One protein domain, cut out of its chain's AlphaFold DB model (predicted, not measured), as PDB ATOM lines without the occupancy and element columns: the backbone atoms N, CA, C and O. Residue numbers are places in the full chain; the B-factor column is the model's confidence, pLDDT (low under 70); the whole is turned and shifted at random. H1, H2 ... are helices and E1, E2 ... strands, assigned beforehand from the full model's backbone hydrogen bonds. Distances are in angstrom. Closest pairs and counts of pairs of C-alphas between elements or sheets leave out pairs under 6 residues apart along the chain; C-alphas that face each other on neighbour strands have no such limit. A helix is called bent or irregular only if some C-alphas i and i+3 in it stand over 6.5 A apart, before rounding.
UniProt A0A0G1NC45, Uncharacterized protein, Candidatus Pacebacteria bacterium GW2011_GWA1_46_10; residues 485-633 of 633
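Overview. This is residues 485 to 633 of the 633 residues of an uncharacterized protein of Candidatus Pacebacteria bacterium GW2011_GWA1_46_10 (UniProt A0A0G1NC45). A small two-stranded sheet, E1 and E2, sits at one end of a clump of seven helices, with H2 and H3 at the core, about perpendicular to each other. H1 crosses H2, the hairpin of H6 and H7 packs on H2 and H3, and H4 and H5 form a second hairpin. The printed part has 149 residues, with seven named helices and two named strands that follow along the chain as H1, H2, E1, H3, H4, H5, H6, H7, E2; the class is mostly helix, and the sheet, in the order E1, E2, is antiparallel. It is compact, with a radius of gyration of the C-alphas of 15.2 A, and spans 46 by 35 by 25 A.

Along the chain. E1 is residues 538 to 540, and E2 is residues 629 to 632, ending with C-alpha 632 at (289.219, 574.527, 398.487). H2, residues 516 to 535, is 27.5 A long, and H1, residues 489 to 506, is 25.8 A long from C-alpha 489 at (280.050, 573.957, 394.498). H3 is residues 544 to 557, H4 559 to 568, H5 571 to 582, H6 586 to 599 and H7 602 to 615. H6 is irregular: C-alphas 589 and 592 are 7.5 A apart.

Arrangement. E1 and E2 are antiparallel at 162 degrees, with N 629 and O 540 2.9 A apart, within hydrogen-bond range. The closest C-alphas of H1 and E2, Asp 492 and Ser 631, are 5.9 A apart. H2, the hub, touches H1 at a steep tilt of 53 degrees, closest at the C-alphas of His 499 and Ala 527, 5.1 A. H6 and H7 form a helical hairpin, closest at C-alphas 597 and 605, 5.7 A. Each O i to N i+4 pair is within hydrogen-bond range in H1, H3, H4, H5 and H7, against 15 of 16 in H2 and 6 of 10 in H6.

Size, cuts and confidence. The farthest C-alphas, Thr 485 and Asp 584, are 47.8 A apart. The printed part has no cut, and H7 to E2 is a long link. The pLDDT is under 70 at 19 residues, among them 535 to 542 and 627 to 633.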
ATOM      1  N   THR A 485     277.401 579.134 391.215       74.12
ATOM      2  CA  THR A 485     278.314 580.282 391.056       74.12
ATOM      3  C   THR A 485     279.628 580.124 391.823       74.12
ATOM      4  O   THR A 485     280.601 580.785 391.463       74.12
ATOM      5  N   SER A 486     279.680 579.229 392.818       70.75
ATOM      6  CA  SER A 486     280.913 578.882 393.536       70.75
ATOM      7  C   SER A 486     281.875 578.111 392.629       70.75
ATOM      8  O   SER A 486     281.466 577.268 391.829       70.75
ATOM      9  N   SER A 487     283.177 578.363 392.779       68.69
ATOM     10  CA  SER A 487     284.209 577.581 392.088       68.69
ATOM     11  C   SER A 487     284.372 576.163 392.662       68.69
ATOM     12  O   SER A 487     284.974 575.303 392.019       68.69
ATOM     13  N   ASN A 488     283.782 575.906 393.836       77.88
ATOM     14  CA  ASN A 488     283.868 574.659 394.591       77.88
ATOM     15  C   ASN A 488     282.483 574.146 395.036       77.88
ATOM     16  O   ASN A 488     282.346 573.587 396.126       77.88
ATOM     17  N   THR A 489     281.458 574.279 394.182       82.06
ATOM     18  CA  THR A 489     280.050 573.957 394.498       82.06
ATOM     19  C   THR A 489     279.848 572.631 395.245       82.06
ATOM     20  O   THR A 489     279.068 572.587 396.192       82.06
ATOM     21  N   LEU A 490     280.539 571.545 394.863       83.50
ATOM     22  CA  LEU A 490     280.385 570.242 395.531       83.50
ATOM     23  C   LEU A 490     280.887 570.270 396.979       83.50
ATOM     24  O   LEU A 490     280.245 569.708 397.861       83.50
ATOM     25  N   ALA A 491     282.039 570.894 397.222       81.19
ATOM     26  CA  ALA A 491     282.607 570.979 398.561       81.19
ATOM     27  C   ALA A 491     281.767 571.876 399.460       81.19
ATOM     28  O   ALA A 491     281.513 571.509 400.606       81.19
ATOM     29  N   ASP A 492     281.291 573.001 398.929       84.31
ATOM     30  CA  ASP A 492     280.434 573.910 399.681       84.31
ATOM     31  C   ASP A 492     279.100 573.248 400.026       84.31
ATOM     32  O   ASP A 492     278.701 573.242 401.187       84.31
ATOM     33  N   TYR A 493     278.474 572.568 399.061       88.88
ATOM     34  CA  TYR A 493     277.254 571.802 399.297       88.88
ATOM     35  C   TYR A 493     277.435 570.719 400.366       88.88
ATOM     36  O   TYR A 493     276.619 570.607 401.277       88.88
ATOM     37  N   LEU A 494     278.499 569.912 400.273       89.44
ATOM     38  CA  LEU A 494     278.772 568.870 401.266       89.44
ATOM     39  C   LEU A 494     279.045 569.468 402.645       89.44
ATOM     40  O   LEU A 494     278.660 568.875 403.648       89.44
ATOM     41  N   SER A 495     279.681 570.636 402.693       88.62
ATOM     42  CA  SER A 495     279.974 571.304 403.953       88.62
ATOM     43  C   SER A 495     278.708 571.776 404.648       88.62
ATOM     44  O   SER A 495     278.502 571.462 405.818       88.62
ATOM     45  N   THR A 496     277.827 572.435 403.897       90.75
ATOM     46  CA  THR A 496     276.506 572.837 404.376       90.75
ATOM     47  C   THR A 496     275.662 571.624 404.757       90.75
ATOM     48  O   THR A 496     275.060 571.610 405.822       90.75
ATOM     49  N   LEU A 497     275.673 570.552 403.956       93.44
ATOM     50  CA  LEU A 497     274.966 569.312 404.287       93.44
ATOM     51  C   LEU A 497     275.397 568.766 405.641       93.44
ATOM     52  O   LEU A 497     274.539 568.421 406.443       93.44
ATOM     53  N   VAL A 498     276.702 568.673 405.892       93.44
ATOM     54  CA  VAL A 498     277.221 568.153 407.160       93.44
ATOM     55  C   VAL A 498     276.856 569.080 408.319       93.44
ATOM     56  O   VAL A 498     276.427 568.573 409.352       93.44
ATOM     57  N   HIS A 499     276.967 570.400 408.138       93.81
ATOM     58  CA  HIS A 499     276.549 571.406 409.119       93.81
ATOM     59  C   HIS A 499     275.084 571.209 409.541       93.81
ATOM     60  O   HIS A 499     274.806 570.921 410.705       93.81
ATOM     61  N   GLU A 500     274.152 571.221 408.588       94.56
ATOM     62  CA  GLU A 500     272.725 571.050 408.892       94.56
ATOM     63  C   GLU A 500     272.407 569.667 409.476       94.56
ATOM     64  O   GLU A 500     271.519 569.504 410.317       94.56
ATOM     65  N   TYR A 501     273.154 568.635 409.071       95.44
ATOM     66  CA  TYR A 501     272.990 567.300 409.639       95.44
ATOM     67  C   TYR A 501     273.415 567.240 411.110       95.44
ATOM     68  O   TYR A 501     272.850 566.451 411.871       95.44
ATOM     69  N   PHE A 502     274.391 568.048 411.532       95.12
ATOM     70  CA  PHE A 502     274.760 568.178 412.940       95.12
ATOM     71  C   PHE A 502     273.646 568.857 413.749       95.12
ATOM     72  O   PHE A 502     273.304 568.330 414.813       95.12
ATOM     73  N   HIS A 503     272.993 569.906 413.228       95.00
ATOM     74  CA  HIS A 503     271.776 570.456 413.848       95.00
ATOM     75  C   HIS A 503     270.684 569.394 413.987       95.00
ATOM     76  O   HIS A 503     270.188 569.149 415.089       95.00
ATOM     77  N   TYR A 504     270.372 568.672 412.906       95.69
ATOM     78  CA  TYR A 504     269.391 567.587 412.953       95.69
ATOM     79  C   TYR A 504     269.757 566.515 413.988       95.69
ATOM     80  O   TYR A 504     268.916 566.072 414.778       95.69
ATOM     81  N   THR A 505     271.021 566.094 414.013       94.81
ATOM     82  CA  THR A 505     271.500 565.029 414.901       94.81
ATOM     83  C   THR A 505     271.452 565.456 416.364       94.81
ATOM     84  O   THR A 505     271.039 564.667 417.211       94.81
ATOM     85  N   SER A 506     271.813 566.700 416.664       94.88
ATOM     86  CA  SER A 506     271.856 567.218 418.031       94.88
ATOM     87  C   SER A 506     270.503 567.708 418.553       94.88
ATOM     88  O   SER A 506     270.331 567.806 419.762       94.88
ATOM     89  N   TYR A 507     269.525 567.979 417.684       94.75
ATOM     90  CA  TYR A 507     268.203 568.474 418.078       94.75
ATOM     91  C   TYR A 507     267.512 567.587 419.137       94.75
ATOM     92  O   TYR A 507     267.421 566.372 418.967       94.75
ATOM     93  N   VAL A 508     266.986 568.167 420.216       92.44
ATOM     94  CA  VAL A 508     266.265 567.414 421.263       92.44
ATOM     95  C   VAL A 508     264.776 567.743 421.229       92.44
ATOM     96  O   VAL A 508     263.953 566.844 421.061       92.44
ATOM     97  N   SER A 509     264.436 569.022 421.382       91.00
ATOM     98  CA  SER A 509     263.081 569.564 421.273       91.00
ATOM     99  C   SER A 509     263.150 571.085 421.095       91.00
ATOM    100  O   SER A 509     264.220 571.669 421.258       91.00
ATOM    101  N   GLU A 510     262.022 571.733 420.802       85.19
ATOM    102  CA  GLU A 510     261.925 573.204 420.752       85.19
ATOM    103  C   GLU A 510     262.238 573.872 422.101       85.19
ATOM    104  O   GLU A 510     262.812 574.954 422.137       85.19
ATOM    105  N   GLU A 511     261.921 573.209 423.216       86.88
ATOM    106  CA  GLU A 511     262.154 573.736 424.569       86.88
ATOM    107  C   GLU A 511     263.581 573.469 425.074       86.88
ATOM    108  O   GLU A 511     264.009 574.029 426.080       86.88
ATOM    109  N   THR A 512     264.325 572.572 424.417       89.19
ATOM    110  CA  THR A 512     265.662 572.140 424.850       89.19
ATOM    111  C   THR A 512     266.695 572.490 423.785       89.19
ATOM    112  O   THR A 512     267.098 571.646 422.981       89.19
ATOM    113  N   VAL A 513     267.120 573.753 423.793       90.06
ATOM    114  CA  VAL A 513     268.075 574.328 422.838       90.06
ATOM    115  C   VAL A 513     269.242 575.002 423.556       90.06
ATOM    116  O   VAL A 513     269.108 575.472 424.689       90.06
ATOM    117  N   LEU A 514     270.399 575.054 422.895       93.06
ATOM    118  CA  LEU A 514     271.510 575.888 423.349       93.06
ATOM    119  C   LEU A 514     271.303 577.344 422.904       93.06
ATOM    120  O   LEU A 514     270.604 577.596 421.921       93.06
ATOM    121  N   PRO A 515     271.950 578.315 423.575       90.06
ATOM    122  CA  PRO A 515     272.006 579.683 423.074       90.06
ATOM    123  C   PRO A 515     272.602 579.718 421.660       90.06
ATOM    124  O   PRO A 515     273.593 579.031 421.400       90.06
ATOM    125  N   GLY A 516     272.050 580.551 420.770       86.44
ATOM    126  CA  GLY A 516     272.376 580.543 419.334       86.44
ATOM    127  C   GLY A 516     273.874 580.618 419.013       86.44
ATOM    128  O   GLY A 516     274.353 579.894 418.150       86.44
ATOM    129  N   PHE A 517     274.651 581.399 419.772       88.94
ATOM    130  CA  PHE A 517     276.115 581.437 419.633       88.94
ATOM    131  C   PHE A 517     276.775 580.056 419.787       88.94
ATOM    132  O   PHE A 517     277.662 579.702 419.011       88.94
ATOM    133  N   PHE A 518     276.367 579.289 420.802       93.81
ATOM    134  CA  PHE A 518     276.923 577.964 421.069       93.81
ATOM    135  C   PHE A 518     276.338 576.915 420.133       93.81
ATOM    136  O   PHE A 518     277.075 576.029 419.714       93.81
ATOM    137  N   GLU A 519     275.055 577.026 419.785       92.62
ATOM    138  CA  GLU A 519     274.403 576.137 418.823       92.62
ATOM    139  C   GLU A 519     275.106 576.195 417.457       92.62
ATOM    140  O   GLU A 519     275.623 575.178 416.997       92.62
ATOM    141  N   GLU A 520     275.226 577.383 416.864       89.00
ATOM    142  CA  GLU A 520     275.879 577.592 415.564       89.00
ATOM    143  C   GLU A 520     277.390 577.358 415.634       89.00
ATOM    144  O   GLU A 520     277.991 576.676 414.800       89.00
ATOM    145  N   GLY A 521     278.031 577.893 416.677       92.06
ATOM    146  CA  GLY A 521     279.477 577.819 416.834       92.06
ATOM    147  C   GLY A 521     279.992 576.389 417.024       92.06
ATOM    148  O   GLY A 521     281.010 576.026 416.427       92.06
ATOM    149  N   LEU A 522     279.309 575.568 417.834       95.50
ATOM    150  CA  LEU A 522     279.672 574.159 418.028       95.50
ATOM    151  C   LEU A 522     279.307 573.314 416.806       95.50
ATOM    152  O   LEU A 522     280.108 572.465 416.414       95.50
ATOM    153  N   THR A 523     278.156 573.568 416.172       94.31
ATOM    154  CA  THR A 523     277.754 572.882 414.932       94.31
ATOM    155  C   THR A 523     278.803 573.080 413.844       94.31
ATOM    156  O   THR A 523     279.337 572.104 413.313       94.31
ATOM    157  N   GLU A 524     279.187 574.328 413.577       91.94
ATOM    158  CA  GLU A 524     280.199 574.648 412.575       91.94
ATOM    159  C   GLU A 524     281.578 574.079 412.958       91.94
ATOM    160  O   GLU A 524     282.292 573.550 412.102       91.94
ATOM    161  N   TYR A 525     281.963 574.120 414.242       93.44
ATOM    162  CA  TYR A 525     283.212 573.512 414.713       93.44
ATOM    163  C   TYR A 525     283.268 572.003 414.415       93.44
ATOM    164  O   TYR A 525     284.244 571.521 413.826       93.44
ATOM    165  N   PHE A 526     282.224 571.254 414.783       94.06
ATOM    166  CA  PHE A 526     282.161 569.807 414.558       94.06
ATOM    167  C   PHE A 526     282.033 569.459 413.073       94.06
ATOM    168  O   PHE A 526     282.714 568.542 412.603       94.06
ATOM    169  N   ALA A 527     281.261 570.230 412.304       91.94
ATOM    170  CA  ALA A 527     281.150 570.061 410.860       91.94
ATOM    171  C   ALA A 527     282.510 570.230 410.166       91.94
ATOM    172  O   ALA A 527     282.936 569.348 409.416       91.94
ATOM    173  N   ARG A 528     283.257 571.299 410.484       88.44
ATOM    174  CA  ARG A 528     284.616 571.530 409.957       88.44
ATOM    175  C   ARG A 528     285.566 570.384 410.281       88.44
ATOM    176  O   ARG A 528     286.359 569.993 409.423       88.44
ATOM    177  N   LYS A 529     285.505 569.832 411.496       89.31
ATOM    178  CA  LYS A 529     286.317 568.673 411.900       89.31
ATOM    179  C   LYS A 529     285.958 567.429 411.086       89.31
ATOM    180  O   LYS A 529     286.865 566.816 410.520       89.31
ATOM    181  N   ALA A 530     284.669 567.107 410.973       88.62
ATOM    182  CA  ALA A 530     284.182 565.959 410.210       88.62
ATOM    183  C   ALA A 530     284.575 566.045 408.723       88.62
ATOM    184  O   ALA A 530     285.066 565.075 408.151       88.62
ATOM    185  N   ILE A 531     284.443 567.222 408.106       84.06
ATOM    186  CA  ILE A 531     284.806 567.440 406.697       84.06
ATOM    187  C   ILE A 531     286.321 567.392 406.495       84.06
ATOM    188  O   ILE A 531     286.804 566.716 405.587       84.06
ATOM    189  N   LYS A 532     287.094 568.089 407.338       81.88
ATOM    190  CA  LYS A 532     288.557 568.142 407.218       81.88
ATOM    191  C   LYS A 532     289.191 566.762 407.362       81.88
ATOM    192  O   LYS A 532     290.150 566.471 406.650       81.88
ATOM    193  N   GLN A 533     288.675 565.928 408.265       71.81
ATOM    194  CA  GLN A 533     289.167 564.565 408.465       71.81
ATOM    195  C   GLN A 533     289.028 563.711 407.194       71.81
ATOM    196  O   GLN A 533     289.917 562.918 406.894       71.81
ATOM    197  N   GLU A 534     287.956 563.916 406.428       70.56
ATOM    198  CA  GLU A 534     287.542 562.983 405.374       70.56
ATOM    199  C   GLU A 534     287.813 563.485 403.953       70.56
ATOM    200  O   GLU A 534     288.141 562.700 403.062       70.56
ATOM    201  N   LEU A 535     287.728 564.797 403.735       67.69
ATOM    202  CA  LEU A 535     287.987 565.418 402.436       67.69
ATOM    203  C   LEU A 535     289.336 566.142 402.374       67.69
ATOM    204  O   LEU A 535     289.776 566.496 401.285       67.69
ATOM    205  N   ASN A 536     290.015 566.352 403.512       67.31
ATOM    206  CA  ASN A 536     291.218 567.194 403.618       67.31
ATOM    207  C   ASN A 536     291.009 568.631 403.085       67.31
ATOM    208  O   ASN A 536     291.957 569.319 402.706       67.31
ATOM    209  N   ILE A 537     289.756 569.089 403.091       66.19
ATOM    210  CA  ILE A 537     289.338 570.431 402.687       66.19
ATOM    211  C   ILE A 537     289.333 571.315 403.929       66.19
ATOM    212  O   ILE A 537     288.809 570.938 404.978       66.19
ATOM    213  N   SER A 538     289.911 572.511 403.816       61.56
ATOM    214  CA  SER A 538     289.686 573.560 404.807       61.56
ATOM    215  C   SER A 538     288.446 574.342 404.404       61.56
ATOM    216  O   SER A 538     288.443 574.970 403.347       61.56
ATOM    217  N   THR A 539     287.426 574.329 405.254       65.19
ATOM    218  CA  THR A 539     286.180 575.067 405.040       65.19
ATOM    219  C   THR A 539     286.123 576.244 406.021       65.19
ATOM    220  O   THR A 539     286.497 576.122 407.191       65.19
ATOM    221  N   GLN A 540     285.744 577.426 405.528       64.81
ATOM    222  CA  GLN A 540     285.471 578.626 406.334       64.81
ATOM    223  C   GLN A 540     284.141 579.249 405.883       64.81
ATOM    224  O   GLN A 540     284.069 580.453 405.661       64.81
ATOM    225  N   LEU A 541     283.114 578.422 405.674       65.62
ATOM    226  CA  LEU A 541     281.866 578.848 405.036       65.62
ATOM    227  C   LEU A 541     280.933 579.598 405.994       65.62
ATOM    228  O   LEU A 541     280.555 580.727 405.690       65.62
ATOM    229  N   GLY A 542     280.607 579.018 407.156       69.12
ATOM    230  CA  GLY A 542     279.724 579.631 408.156       69.12
ATOM    231  C   GLY A 542     280.487 580.183 409.361       69.12
ATOM    232  O   GLY A 542     281.500 579.625 409.768       69.12
ATOM    233  N   TYR A 543     280.026 581.292 409.940       75.06
ATOM    234  CA  TYR A 543     280.408 581.768 411.282       75.06
ATOM    235  C   TYR A 543     281.915 581.726 411.657       75.06
ATOM    236  O   TYR A 543     282.274 581.235 412.734       75.06
ATOM    237  N   PRO A 544     282.844 582.250 410.828       79.31
ATOM    238  CA  PRO A 544     284.287 582.127 411.075       79.31
ATOM    239  C   PRO A 544     284.725 582.715 412.427       79.31
ATOM    240  O   PRO A 544     285.597 582.148 413.087       79.31
ATOM    241  N   VAL A 545     284.069 583.789 412.874       84.50
ATOM    242  CA  VAL A 545     284.319 584.434 414.168       84.50
ATOM    243  C   VAL A 545     283.882 583.558 415.343       84.50
ATOM    244  O   VAL A 545     284.652 583.387 416.288       84.50
ATOM    245  N   LEU A 546     282.676 582.975 415.288       88.56
ATOM    246  CA  LEU A 546     282.174 582.103 416.357       88.56
ATOM    247  C   LEU A 546     283.106 580.907 416.520       88.56
ATOM    248  O   LEU A 546     283.540 580.619 417.631       88.56
ATOM    249  N   VAL A 547     283.494 580.274 415.409       89.31
ATOM    250  CA  VAL A 547     284.394 579.115 415.435       89.31
ATOM    251  C   VAL A 547     285.730 579.453 416.079       89.31
ATOM    252  O   VAL A 547     286.251 578.630 416.816       89.31
ATOM    253  N   LYS A 548     286.288 580.652 415.873       90.06
ATOM    254  CA  LYS A 548     287.546 581.055 416.526       90.06
ATOM    255  C   LYS A 548     287.427 581.135 418.045       90.06
ATOM    256  O   LYS A 548     288.351 580.750 418.763       90.06
ATOM    257  N   ILE A 549     286.298 581.633 418.534       93.00
ATOM    258  CA  ILE A 549     286.012 581.689 419.968       93.00
ATOM    259  C   ILE A 549     285.774 580.270 420.497       93.00
ATOM    260  O   ILE A 549     286.362 579.893 421.507       93.00
ATOM    261  N   ILE A 550     284.988 579.459 419.786       95.69
ATOM    262  CA  ILE A 550     284.720 578.061 420.140       95.69
ATOM    263  C   ILE A 550     285.998 577.221 420.133       95.69
ATOM    264  O   ILE A 550     286.191 576.452 421.061       95.69
ATOM    265  N   GLU A 551     286.908 577.399 419.173       94.75
ATOM    266  CA  GLU A 551     288.226 576.746 419.145       94.75
ATOM    267  C   GLU A 551     288.969 576.979 420.466       94.75
ATOM    268  O   GLU A 551     289.449 576.030 421.082       94.75
ATOM    269  N   LYS A 552     288.985 578.225 420.954       95.44
ATOM    270  CA  LYS A 552     289.613 578.563 422.234       95.44
ATOM    271  C   LYS A 552     288.878 577.950 423.435       95.44
ATOM    272  O   LYS A 552     289.528 577.439 424.344       95.44
ATOM    273  N   ILE A 553     287.546 577.979 423.437       96.31
ATOM    274  CA  ILE A 553     286.721 577.366 424.493       96.31
ATOM    275  C   ILE A 553     286.945 575.842 424.533       96.31
ATOM    276  O   ILE A 553     287.115 575.268 425.608       96.31
ATOM    277  N   VAL A 554     287.029 575.191 423.369       96.62
ATOM    278  CA  VAL A 554     287.328 573.761 423.226       96.62
ATOM    279  C   VAL A 554     288.731 573.432 423.725       96.62
ATOM    280  O   VAL A 554     288.884 572.458 424.459       96.62
ATOM    281  N   ASP A 555     289.736 574.242 423.390       95.81
ATOM    282  CA  ASP A 555     291.109 574.051 423.876       95.81
ATOM    283  C   ASP A 555     291.199 574.121 425.413       95.81
ATOM    284  O   ASP A 555     292.034 573.456 426.030       95.81
ATOM    285  N   ASP A 556     290.339 574.924 426.042       95.12
ATOM    286  CA  ASP A 556     290.349 575.169 427.482       95.12
ATOM    287  C   ASP A 556     289.529 574.166 428.303       95.12
ATOM    288  O   ASP A 556     289.927 573.841 429.428       95.12
ATOM    289  N   ILE A 557     288.382 573.726 427.786       96.44
ATOM    290  CA  ILE A 557     287.428 572.848 428.485       96.44
ATOM    291  C   ILE A 557     287.590 571.389 428.047       96.44
ATOM    292  O   ILE A 557     287.545 570.487 428.880       96.44
ATOM    293  N   GLY A 558     287.832 571.159 426.757       96.00
ATOM    294  CA  GLY A 558     287.910 569.839 426.141       96.00
ATOM    295  C   GLY A 558     286.765 569.573 425.162       96.00
ATOM    296  O   GLY A 558     285.602 569.877 425.427       96.00
ATOM    297  N   GLU A 559     287.106 568.963 424.024       95.69
ATOM    298  CA  GLU A 559     286.165 568.670 422.932       95.69
ATOM    299  C   GLU A 559     285.058 567.691 423.360       95.69
ATOM    300  O   GLU A 559     283.901 567.885 422.999       95.69
ATOM    301  N   ASP A 560     285.387 566.669 424.159       94.75
ATOM    302  CA  ASP A 560     284.421 565.644 424.578       94.75
ATOM    303  C   ASP A 560     283.315 566.198 425.487       94.75
ATOM    304  O   ASP A 560     282.145 565.875 425.279       94.75
ATOM    305  N   GLU A 561     283.660 567.073 426.436       96.25
ATOM    306  CA  GLU A 561     282.687 567.696 427.347       96.25
ATOM    307  C   GLU A 561     281.719 568.602 426.569       96.25
ATOM    308  O   GLU A 561     280.502 568.510 426.721       96.25
ATOM    309  N   LEU A 562     282.247 569.444 425.674       96.94
ATOM    310  CA  LEU A 562     281.421 570.342 424.860       96.94
ATOM    311  C   LEU A 562     280.569 569.582 423.843       96.94
ATOM    312  O   LEU A 562     279.443 569.987 423.567       96.94
ATOM    313  N   LYS A 563     281.068 568.461 423.315       96.19
ATOM    314  CA  LYS A 563     280.302 567.556 422.451       96.19
ATOM    315  C   LYS A 563     279.142 566.908 423.205       96.19
ATOM    316  O   LYS A 563     278.044 566.833 422.661       96.19
ATOM    317  N   GLU A 564     279.340 566.471 424.449       95.19
ATOM    318  CA  GLU A 564     278.248 565.938 425.272       95.19
ATOM    319  C   GLU A 564     277.186 567.008 425.553       95.19
ATOM    320  O   GLU A 564     275.996 566.760 425.350       95.19
ATOM    321  N   ILE A 565     277.602 568.215 425.939       96.25
ATOM    322  CA  ILE A 565     276.704 569.363 426.141       96.25
ATOM    323  C   ILE A 565     275.934 569.691 424.862       96.25
ATOM    324  O   ILE A 565     274.721 569.877 424.911       96.25
ATOM    325  N   TYR A 566     276.616 569.712 423.717       97.00
ATOM    326  CA  TYR A 566     276.019 569.969 422.409       97.00
ATOM    327  C   TYR A 566     274.943 568.949 422.036       97.00
ATOM    328  O   TYR A 566     273.871 569.324 421.567       97.00
ATOM    329  N   LEU A 567     275.206 567.661 422.265       95.56
ATOM    330  CA  LEU A 567     274.289 566.576 421.907       95.56
ATOM    331  C   LEU A 567     273.142 566.401 422.909       95.56
ATOM    332  O   LEU A 567     272.098 565.864 422.551       95.56
ATOM    333  N   THR A 568     273.331 566.824 424.161       94.25
ATOM    334  CA  THR A 568     272.303 566.758 425.217       94.25
ATOM    335  C   THR A 568     271.549 568.070 425.411       94.25
ATOM    336  O   THR A 568     270.555 568.084 426.134       94.25
ATOM    337  N   LYS A 569     272.013 569.157 424.782       95.88
ATOM    338  CA  LYS A 569     271.485 570.523 424.918       95.88
ATOM    339  C   LYS A 569     271.422 570.987 426.382       95.88
ATOM    340  O   LYS A 569     270.485 571.656 426.805       95.88
ATOM    341  N   ASN A 570     272.429 570.614 427.177       95.81
ATOM    342  CA  ASN A 570     272.476 570.912 428.610       95.81
ATOM    343  C   ASN A 570     273.059 572.310 428.888       95.81
ATOM    344  O   ASN A 570     274.248 572.463 429.185       95.81
ATOM    345  N   THR A 571     272.206 573.330 428.794       94.94
ATOM    346  CA  THR A 571     272.577 574.741 428.989       94.94
ATOM    347  C   THR A 571     273.089 575.033 430.403       94.94
ATOM    348  O   THR A 571     274.091 575.730 430.553       94.94
ATOM    349  N   ASP A 572     272.498 574.443 431.446       95.50
ATOM    350  CA  ASP A 572     272.962 574.641 432.828       95.50
ATOM    351  C   ASP A 572     274.400 574.142 433.019       95.50
ATOM    352  O   ASP A 572     275.227 574.795 433.663       95.50
ATOM    353  N   ARG A 573     274.725 572.988 432.423       96.56
ATOM    354  CA  ARG A 573     276.079 572.429 432.456       96.56
ATOM    355  C   ARG A 573     277.065 573.318 431.703       96.56
ATOM    356  O   ARG A 573     278.158 573.551 432.218       96.56
ATOM    357  N   LEU A 574     276.671 573.835 430.537       96.75
ATOM    358  CA  LEU A 574     277.468 574.790 429.766       96.75
ATOM    359  C   LEU A 574     277.810 576.030 430.598       96.75
ATOM    360  O   LEU A 574     278.986 576.359 430.751       96.75
ATOM    361  N   ILE A 575     276.795 576.678 431.176       96.00
ATOM    362  CA  ILE A 575     276.957 577.877 432.009       96.00
ATOM    363  C   ILE A 575     277.876 577.577 433.195       96.00
ATOM    364  O   ILE A 575     278.821 578.324 433.450       96.00
ATOM    365  N   GLY A 576     277.640 576.459 433.890       96.19
ATOM    366  CA  GLY A 576     278.444 576.047 435.037       96.19
ATOM    367  C   GLY A 576     279.928 575.895 434.706       96.19
ATOM    368  O   GLY A 576     280.767 576.415 435.436       96.19
ATOM    369  N   ILE A 577     280.261 575.242 433.589       96.62
ATOM    370  CA  ILE A 577     281.660 575.032 433.182       96.62
ATOM    371  C   ILE A 577     282.314 576.329 432.705       96.62
ATOM    372  O   ILE A 577     283.480 576.575 433.011       96.62
ATOM    373  N   LEU A 578     281.590 577.165 431.957       96.44
ATOM    374  CA  LEU A 578     282.115 578.460 431.523       96.44
ATOM    375  C   LEU A 578     282.447 579.341 432.730       96.44
ATOM    376  O   LEU A 578     283.521 579.941 432.769       96.44
ATOM    377  N   ASN A 579     281.568 579.361 433.732       96.44
ATOM    378  CA  ASN A 579     281.799 580.096 434.970       96.44
ATOM    379  C   ASN A 579     282.952 579.490 435.786       96.44
ATOM    380  O   ASN A 579     283.820 580.216 436.259       96.44
ATOM    381  N   GLU A 580     283.038 578.162 435.889       95.00
ATOM    382  CA  GLU A 580     284.167 577.491 436.549       95.00
ATOM    383  C   GLU A 580     285.510 577.841 435.885       95.00
ATOM    384  O   GLU A 580     286.515 578.055 436.567       95.00
ATOM    385  N   LYS A 581     285.541 577.920 434.548       95.75
ATOM    386  CA  LYS A 581     286.777 578.135 433.790       95.75
ATOM    387  C   LYS A 581     287.209 579.599 433.729       95.75
ATOM    388  O   LYS A 581     288.410 579.873 433.804       95.75
ATOM    389  N   TYR A 582     286.261 580.515 433.557       94.81
ATOM    390  CA  TYR A 582     286.532 581.918 433.228       94.81
ATOM    391  C   TYR A 582     286.103 582.912 434.322       94.81
ATOM    392  O   TYR A 582     286.402 584.101 434.208       94.81
ATOM    393  N   GLY A 583     285.475 582.435 435.401       92.81
ATOM    394  CA  GLY A 583     285.059 583.214 436.571       92.81
ATOM    395  C   GLY A 583     283.567 583.052 436.880       92.81
ATOM    396  O   GLY A 583     282.755 582.986 435.965       92.81
ATOM    397  N   ASP A 584     283.198 583.030 438.165       90.00
ATOM    398  CA  ASP A 584     281.870 582.609 438.657       90.00
ATOM    399  C   ASP A 584     280.654 583.329 438.029       90.00
ATOM    400  O   ASP A 584     279.545 582.796 438.048       90.00
ATOM    401  N   THR A 585     280.842 584.527 437.470       90.50
ATOM    402  CA  THR A 585     279.805 585.352 436.821       90.50
ATOM    403  C   THR A 585     280.030 585.556 435.319       90.50
ATOM    404  O   THR A 585     279.301 586.322 434.690       90.50
ATOM    405  N   PHE A 586     281.014 584.872 434.726       92.75
ATOM    406  CA  PHE A 586     281.475 585.107 433.357       92.75
ATOM    407  C   PHE A 586     280.357 585.026 432.314       92.75
ATOM    408  O   PHE A 586     280.260 585.919 431.468       92.75
ATOM    409  N   TYR A 587     279.522 583.980 432.364       90.56
ATOM    410  CA  TYR A 587     278.435 583.791 431.406       90.56
ATOM    411  C   TYR A 587     277.428 584.935 431.508       90.56
ATOM    412  O   TYR A 587     277.182 585.596 430.510       90.56
ATOM    413  N   ASN A 588     276.937 585.255 432.707       84.19
ATOM    414  CA  ASN A 588     275.956 586.332 432.900       84.19
ATOM    415  C   ASN A 588     276.509 587.703 432.464       84.19
ATOM    416  O   ASN A 588     275.783 588.530 431.923       84.19
ATOM    417  N   GLU A 589     277.808 587.949 432.659       81.88
ATOM    418  CA  GLU A 589     278.479 589.181 432.218       81.88
ATOM    419  C   GLU A 589     278.782 589.227 430.713       81.88
ATOM    420  O   GLU A 589     279.184 590.278 430.195       81.88
ATOM    421  N   SER A 590     278.666 588.091 430.022       84.00
ATOM    422  CA  SER A 590     279.049 587.941 428.614       84.00
ATOM    423  C   SER A 590     277.917 587.454 427.711       84.00
ATOM    424  O   SER A 590     278.073 587.485 426.494       84.00
ATOM    425  N   GLU A 591     276.777 587.069 428.282       83.88
ATOM    426  CA  GLU A 591     275.602 586.536 427.592       83.88
ATOM    427  C   GLU A 591     275.143 587.480 426.492       83.88
ATOM    428  O   GLU A 591     275.022 587.065 425.343       83.88
ATOM    429  N   LEU A 592     275.010 588.772 426.805       74.50
ATOM    430  CA  LEU A 592     274.657 589.775 425.807       74.50
ATOM    431  C   LEU A 592     275.661 589.774 424.646       74.50
ATOM    432  O   LEU A 592     275.257 589.770 423.491       74.50
ATOM    433  N   TYR A 593     276.969 589.710 424.908       81.12
ATOM    434  CA  TYR A 593     277.958 589.679 423.826       81.12
ATOM    435  C   TYR A 593     277.838 588.420 422.966       81.12
ATOM    436  O   TYR A 593     277.930 588.531 421.746       81.12
ATOM    437  N   PHE A 594     277.604 587.251 423.567       83.12
ATOM    438  CA  PHE A 594     277.366 586.017 422.815       83.12
ATOM    439  C   PHE A 594     276.101 586.116 421.961       83.12
ATOM    440  O   PHE A 594     276.145 585.792 420.777       83.12
ATOM    441  N   THR A 595     275.008 586.629 422.525       77.62
ATOM    442  CA  THR A 595     273.733 586.800 421.823       77.62
ATOM    443  C   THR A 595     273.852 587.772 420.656       77.62
ATOM    444  O   THR A 595     273.300 587.505 419.597       77.62
ATOM    445  N   LEU A 596     274.584 588.878 420.803       72.75
ATOM    446  CA  LEU A 596     274.656 589.906 419.762       72.75
ATOM    447  C   LEU A 596     275.666 589.604 418.663       72.75
ATOM    448  O   LEU A 596     275.448 589.998 417.520       72.75
ATOM    449  N   LEU A 597     276.772 588.931 418.986       79.38
ATOM    450  CA  LEU A 597     277.912 588.778 418.079       79.38
ATOM    451  C   LEU A 597     277.560 588.270 416.663       79.38
ATOM    452  O   LEU A 597     278.122 588.817 415.707       79.38
ATOM    453  N   PRO A 598     276.658 587.283 416.478       74.25
ATOM    454  CA  PRO A 598     276.291 586.804 415.143       74.25
ATOM    455  C   PRO A 598     275.609 587.863 414.269       74.25
ATOM    456  O   PRO A 598     275.625 587.739 413.053       74.25
ATOM    457  N   PHE A 599     275.033 588.897 414.883       70.25
ATOM    458  CA  PHE A 599     274.183 589.896 414.236       70.25
ATOM    459  C   PHE A 599     274.903 591.221 413.973       70.25
ATOM    460  O   PHE A 599     274.357 592.116 413.332       70.25
ATOM    461  N   LEU A 600     276.116 591.394 414.502       70.44
ATOM    462  CA  LEU A 600     276.830 592.661 414.399       70.44
ATOM    463  C   LEU A 600     277.416 592.869 412.990       70.44
ATOM    464  O   LEU A 600     277.853 591.910 412.349       70.44
ATOM    465  N   PRO A 601     277.492 594.121 412.501       68.12
ATOM    466  CA  PRO A 601     278.302 594.463 411.337       68.12
ATOM    467  C   PRO A 601     279.777 594.091 411.542       68.12
ATOM    468  O   PRO A 601     280.271 594.092 412.665       68.12
ATOM    469  N   ALA A 602     280.504 593.858 410.448       69.12
ATOM    470  CA  ALA A 602     281.906 593.421 410.427       69.12
ATOM    471  C   ALA A 602     282.848 594.132 411.434       69.12
ATOM    472  O   ALA A 602     283.590 593.469 412.161       69.12
ATOM    473  N   GLU A 603     282.831 595.469 411.493       68.88
ATOM    474  CA  GLU A 603     283.715 596.248 412.382       68.88
ATOM    475  C   GLU A 603     283.354 596.088 413.873       68.88
ATOM    476  O   GLU A 603     284.235 595.941 414.729       68.88
ATOM    477  N   ASP A 604     282.058 596.045 414.184       72.00
ATOM    478  CA  ASP A 604     281.554 595.867 415.548       72.00
ATOM    479  C   ASP A 604     281.721 594.414 416.013       72.00
ATOM    480  O   ASP A 604     282.122 594.158 417.152       72.00
ATOM    481  N   GLN A 605     281.504 593.458 415.105       77.94
ATOM    482  CA  GLN A 605     281.703 592.032 415.337       77.94
ATOM    483  C   GLN A 605     283.155 591.738 415.727       77.94
ATOM    484  O   GLN A 605     283.396 591.027 416.700       77.94
ATOM    485  N   LEU A 606     284.129 592.335 415.030       83.38
ATOM    486  CA  LEU A 606     285.547 592.181 415.360       83.38
ATOM    487  C   LEU A 606     285.869 592.707 416.766       83.38
ATOM    488  O   LEU A 606     286.604 592.070 417.524       83.38
ATOM    489  N   THR A 607     285.311 593.864 417.126       82.56
ATOM    490  CA  THR A 607     285.530 594.486 418.437       82.56
ATOM    491  C   THR A 607     284.964 593.619 419.561       82.56
ATOM    492  O   THR A 607     285.661 593.332 420.538       82.56
ATOM    493  N   VAL A 608     283.721 593.152 419.417       83.38
ATOM    494  CA  VAL A 608     283.066 592.303 420.422       83.38
ATOM    495  C   VAL A 608     283.740 590.934 420.520       83.38
ATOM    496  O   VAL A 608     284.022 590.482 421.630       83.38
ATOM    497  N   ALA A 609     284.097 590.312 419.393       88.00
ATOM    498  CA  ALA A 609     284.829 589.046 419.382       88.00
ATOM    499  C   ALA A 609     286.172 589.153 420.110       88.00
ATOM    500  O   ALA A 609     286.502 588.301 420.933       88.00
ATOM    501  N   ASN A 610     286.927 590.226 419.862       88.88
ATOM    502  CA  ASN A 610     288.196 590.470 420.541       88.88
ATOM    503  C   ASN A 610     288.020 590.710 422.042       88.88
ATOM    504  O   ASN A 610     288.841 590.233 422.824       88.88
ATOM    505  N   ASN A 611     286.946 591.378 422.468       86.19
ATOM    506  CA  ASN A 611     286.635 591.528 423.891       86.19
ATOM    507  C   ASN A 611     286.357 590.176 424.561       86.19
ATOM    508  O   ASN A 611     286.879 589.924 425.649       86.19
ATOM    509  N   ILE A 612     285.591 589.295 423.909       89.00
ATOM    510  CA  ILE A 612     285.354 587.927 424.392       89.00
ATOM    511  C   ILE A 612     286.682 587.163 424.464       89.00
ATOM    512  O   ILE A 612     287.017 586.625 425.516       89.00
ATOM    513  N   LEU A 613     287.469 587.170 423.382       92.31
ATOM    514  CA  LEU A 613     288.752 586.464 423.300       92.31
ATOM    515  C   LEU A 613     289.729 586.923 424.379       92.31
ATOM    516  O   LEU A 613     290.332 586.081 425.033       92.31
ATOM    517  N   ILE A 614     289.841 588.226 424.642       90.44
ATOM    518  CA  ILE A 614     290.674 588.744 425.737       90.44
ATOM    519  C   ILE A 614     290.224 588.169 427.087       90.44
ATOM    520  O   ILE A 614     291.072 587.744 427.873       90.44
ATOM    521  N   ARG A 615     288.911 588.127 427.357       88.12
ATOM    522  CA  ARG A 615     288.364 587.609 428.625       88.12
ATOM    523  C   ARG A 615     288.636 586.117 428.817       88.12
ATOM    524  O   ARG A 615     288.932 585.708 429.933       88.12
ATOM    525  N   ILE A 616     288.602 585.328 427.743       92.75
ATOM    526  CA  ILE A 616     288.901 583.885 427.787       92.75
ATOM    527  C   ILE A 616     290.388 583.562 427.536       92.75
ATOM    528  O   ILE A 616     290.763 582.400 427.405       92.75
ATOM    529  N   GLY A 617     291.263 584.573 427.450       89.38
ATOM    530  CA  GLY A 617     292.706 584.393 427.238       89.38
ATOM    531  C   GLY A 617     293.101 583.902 425.836       89.38
ATOM    532  O   GLY A 617     294.119 583.228 425.681       89.38
ATOM    533  N   GLY A 618     292.280 584.179 424.825       90.94
ATOM    534  CA  GLY A 618     292.531 583.922 423.408       90.94
ATOM    535  C   GLY A 618     293.337 585.022 422.708       90.94
ATOM    536  O   GLY A 618     293.578 586.105 423.244       90.94
ATOM    537  N   ASN A 619     293.753 584.738 421.472       90.69
ATOM    538  CA  ASN A 619     294.438 585.708 420.617       90.69
ATOM    539  C   ASN A 619     293.431 586.634 419.932       90.69
ATOM    540  O   ASN A 619     292.349 586.192 419.558       90.69
ATOM    541  N   GLN A 620     293.815 587.891 419.714       91.06
ATOM    542  CA  GLN A 620     292.995 588.828 418.950       91.06
ATOM    543  C   GLN A 620     292.910 588.419 417.471       91.06
ATOM    544  O   GLN A 620     293.908 588.021 416.868       91.06
ATOM    545  N   LEU A 621     291.717 588.561 416.905       89.38
ATOM    546  CA  LEU A 621     291.406 588.421 415.488       89.38
ATOM    547  C   LEU A 621     291.763 589.696 414.723       89.38
ATOM    548  O   LEU A 621     291.766 590.802 415.276       89.38
ATOM    549  N   ASN A 622     292.014 589.532 413.427       87.94
ATOM    550  CA  ASN A 622     292.189 590.616 412.465       87.94
ATOM    551  C   ASN A 622     291.007 590.683 411.476       87.94
ATOM    552  O   ASN A 622     290.090 589.865 411.507       87.94
ATOM    553  N   SER A 623     291.026 591.673 410.579       78.81
ATOM    554  CA  SER A 623     289.971 591.878 409.579       78.81
ATOM    555  C   SER A 623     289.816 590.735 408.578       78.81
ATOM    556  O   SER A 623     288.768 590.623 407.966       78.81
ATOM    557  N   ASP A 624     290.822 589.891 408.371       79.19
ATOM    558  CA  ASP A 624     290.732 588.781 407.414       79.19
ATOM    559  C   ASP A 624     290.089 587.530 408.037       79.19
ATOM    560  O   ASP A 624     289.774 586.577 407.313       79.19
ATOM    561  N   ASP A 625     289.905 587.528 409.364       77.06
ATOM    562  CA  ASP A 625     289.325 586.428 410.143       77.06
ATOM    563  C   ASP A 625     287.790 586.494 410.229       77.06
ATOM    564  O   ASP A 625     287.160 585.509 410.612       77.06
ATOM    565  N   ILE A 626     287.178 587.632 409.880       73.31
ATOM    566  CA  ILE A 626     285.716 587.818 409.950       73.31
ATOM    567  C   ILE A 626     284.985 587.374 408.679       73.31
ATOM    568  O   ILE A 626     283.771 587.194 408.697       73.31
ATOM    569  N   PHE A 627     285.703 587.194 407.569       68.56
ATOM    570  CA  PHE A 627     285.093 586.877 406.281       68.56
ATOM    571  C   PHE A 627     285.071 585.375 406.018       68.56
ATOM    572  O   PHE A 627     286.101 584.701 406.117       68.56
ATOM    573  N   SER A 628     283.905 584.873 405.610       64.06
ATOM    574  CA  SER A 628     283.768 583.524 405.072       64.06
ATOM    575  C   SER A 628     284.598 583.351 403.797       64.06
ATOM    576  O   SER A 628     284.756 584.288 403.010       64.06
ATOM    577  N   LYS A 629     285.130 582.147 403.577       63.47
ATOM    578  CA  LYS A 629     285.926 581.793 402.390       63.47
ATOM    579  C   LYS A 629     285.392 580.502 401.779       63.47
ATOM    580  O   LYS A 629     285.032 579.584 402.515       63.47
ATOM    581  N   GLU A 630     285.373 580.446 400.446       57.31
ATOM    582  CA  GLU A 630     285.025 579.238 399.685       57.31
ATOM    583  C   GLU A 630     285.900 578.051 400.116       57.31
ATOM    584  O   GLU A 630     287.084 578.213 400.449       57.31
ATOM    585  N   SER A 631     285.320 576.851 400.109       54.12
ATOM    586  CA  SER A 631     286.054 575.616 400.394       54.12
ATOM    587  C   SER A 631     287.026 575.315 399.261       54.12
ATOM    588  O   SER A 631     286.628 575.379 398.112       54.12
ATOM    589  N   ASN A 632     288.274 574.928 399.541       44.47
ATOM    590  CA  ASN A 632     289.219 574.527 398.487       44.47
ATOM    591  C   ASN A 632     289.378 573.001 398.446       44.47
ATOM    592  O   ASN A 632     289.883 572.428 399.415       44.47
ATOM    593  N   LEU A 633     288.954 572.380 397.338       43.28
ATOM    594  CA  LEU A 633     289.157 570.952 397.034       43.28
ATOM    595  C   LEU A 633     290.619 570.592 396.744       43.28
ATOM    596  O   LEU A 633     291.293 571.356 396.015       43.28
TER     597      LEU A 633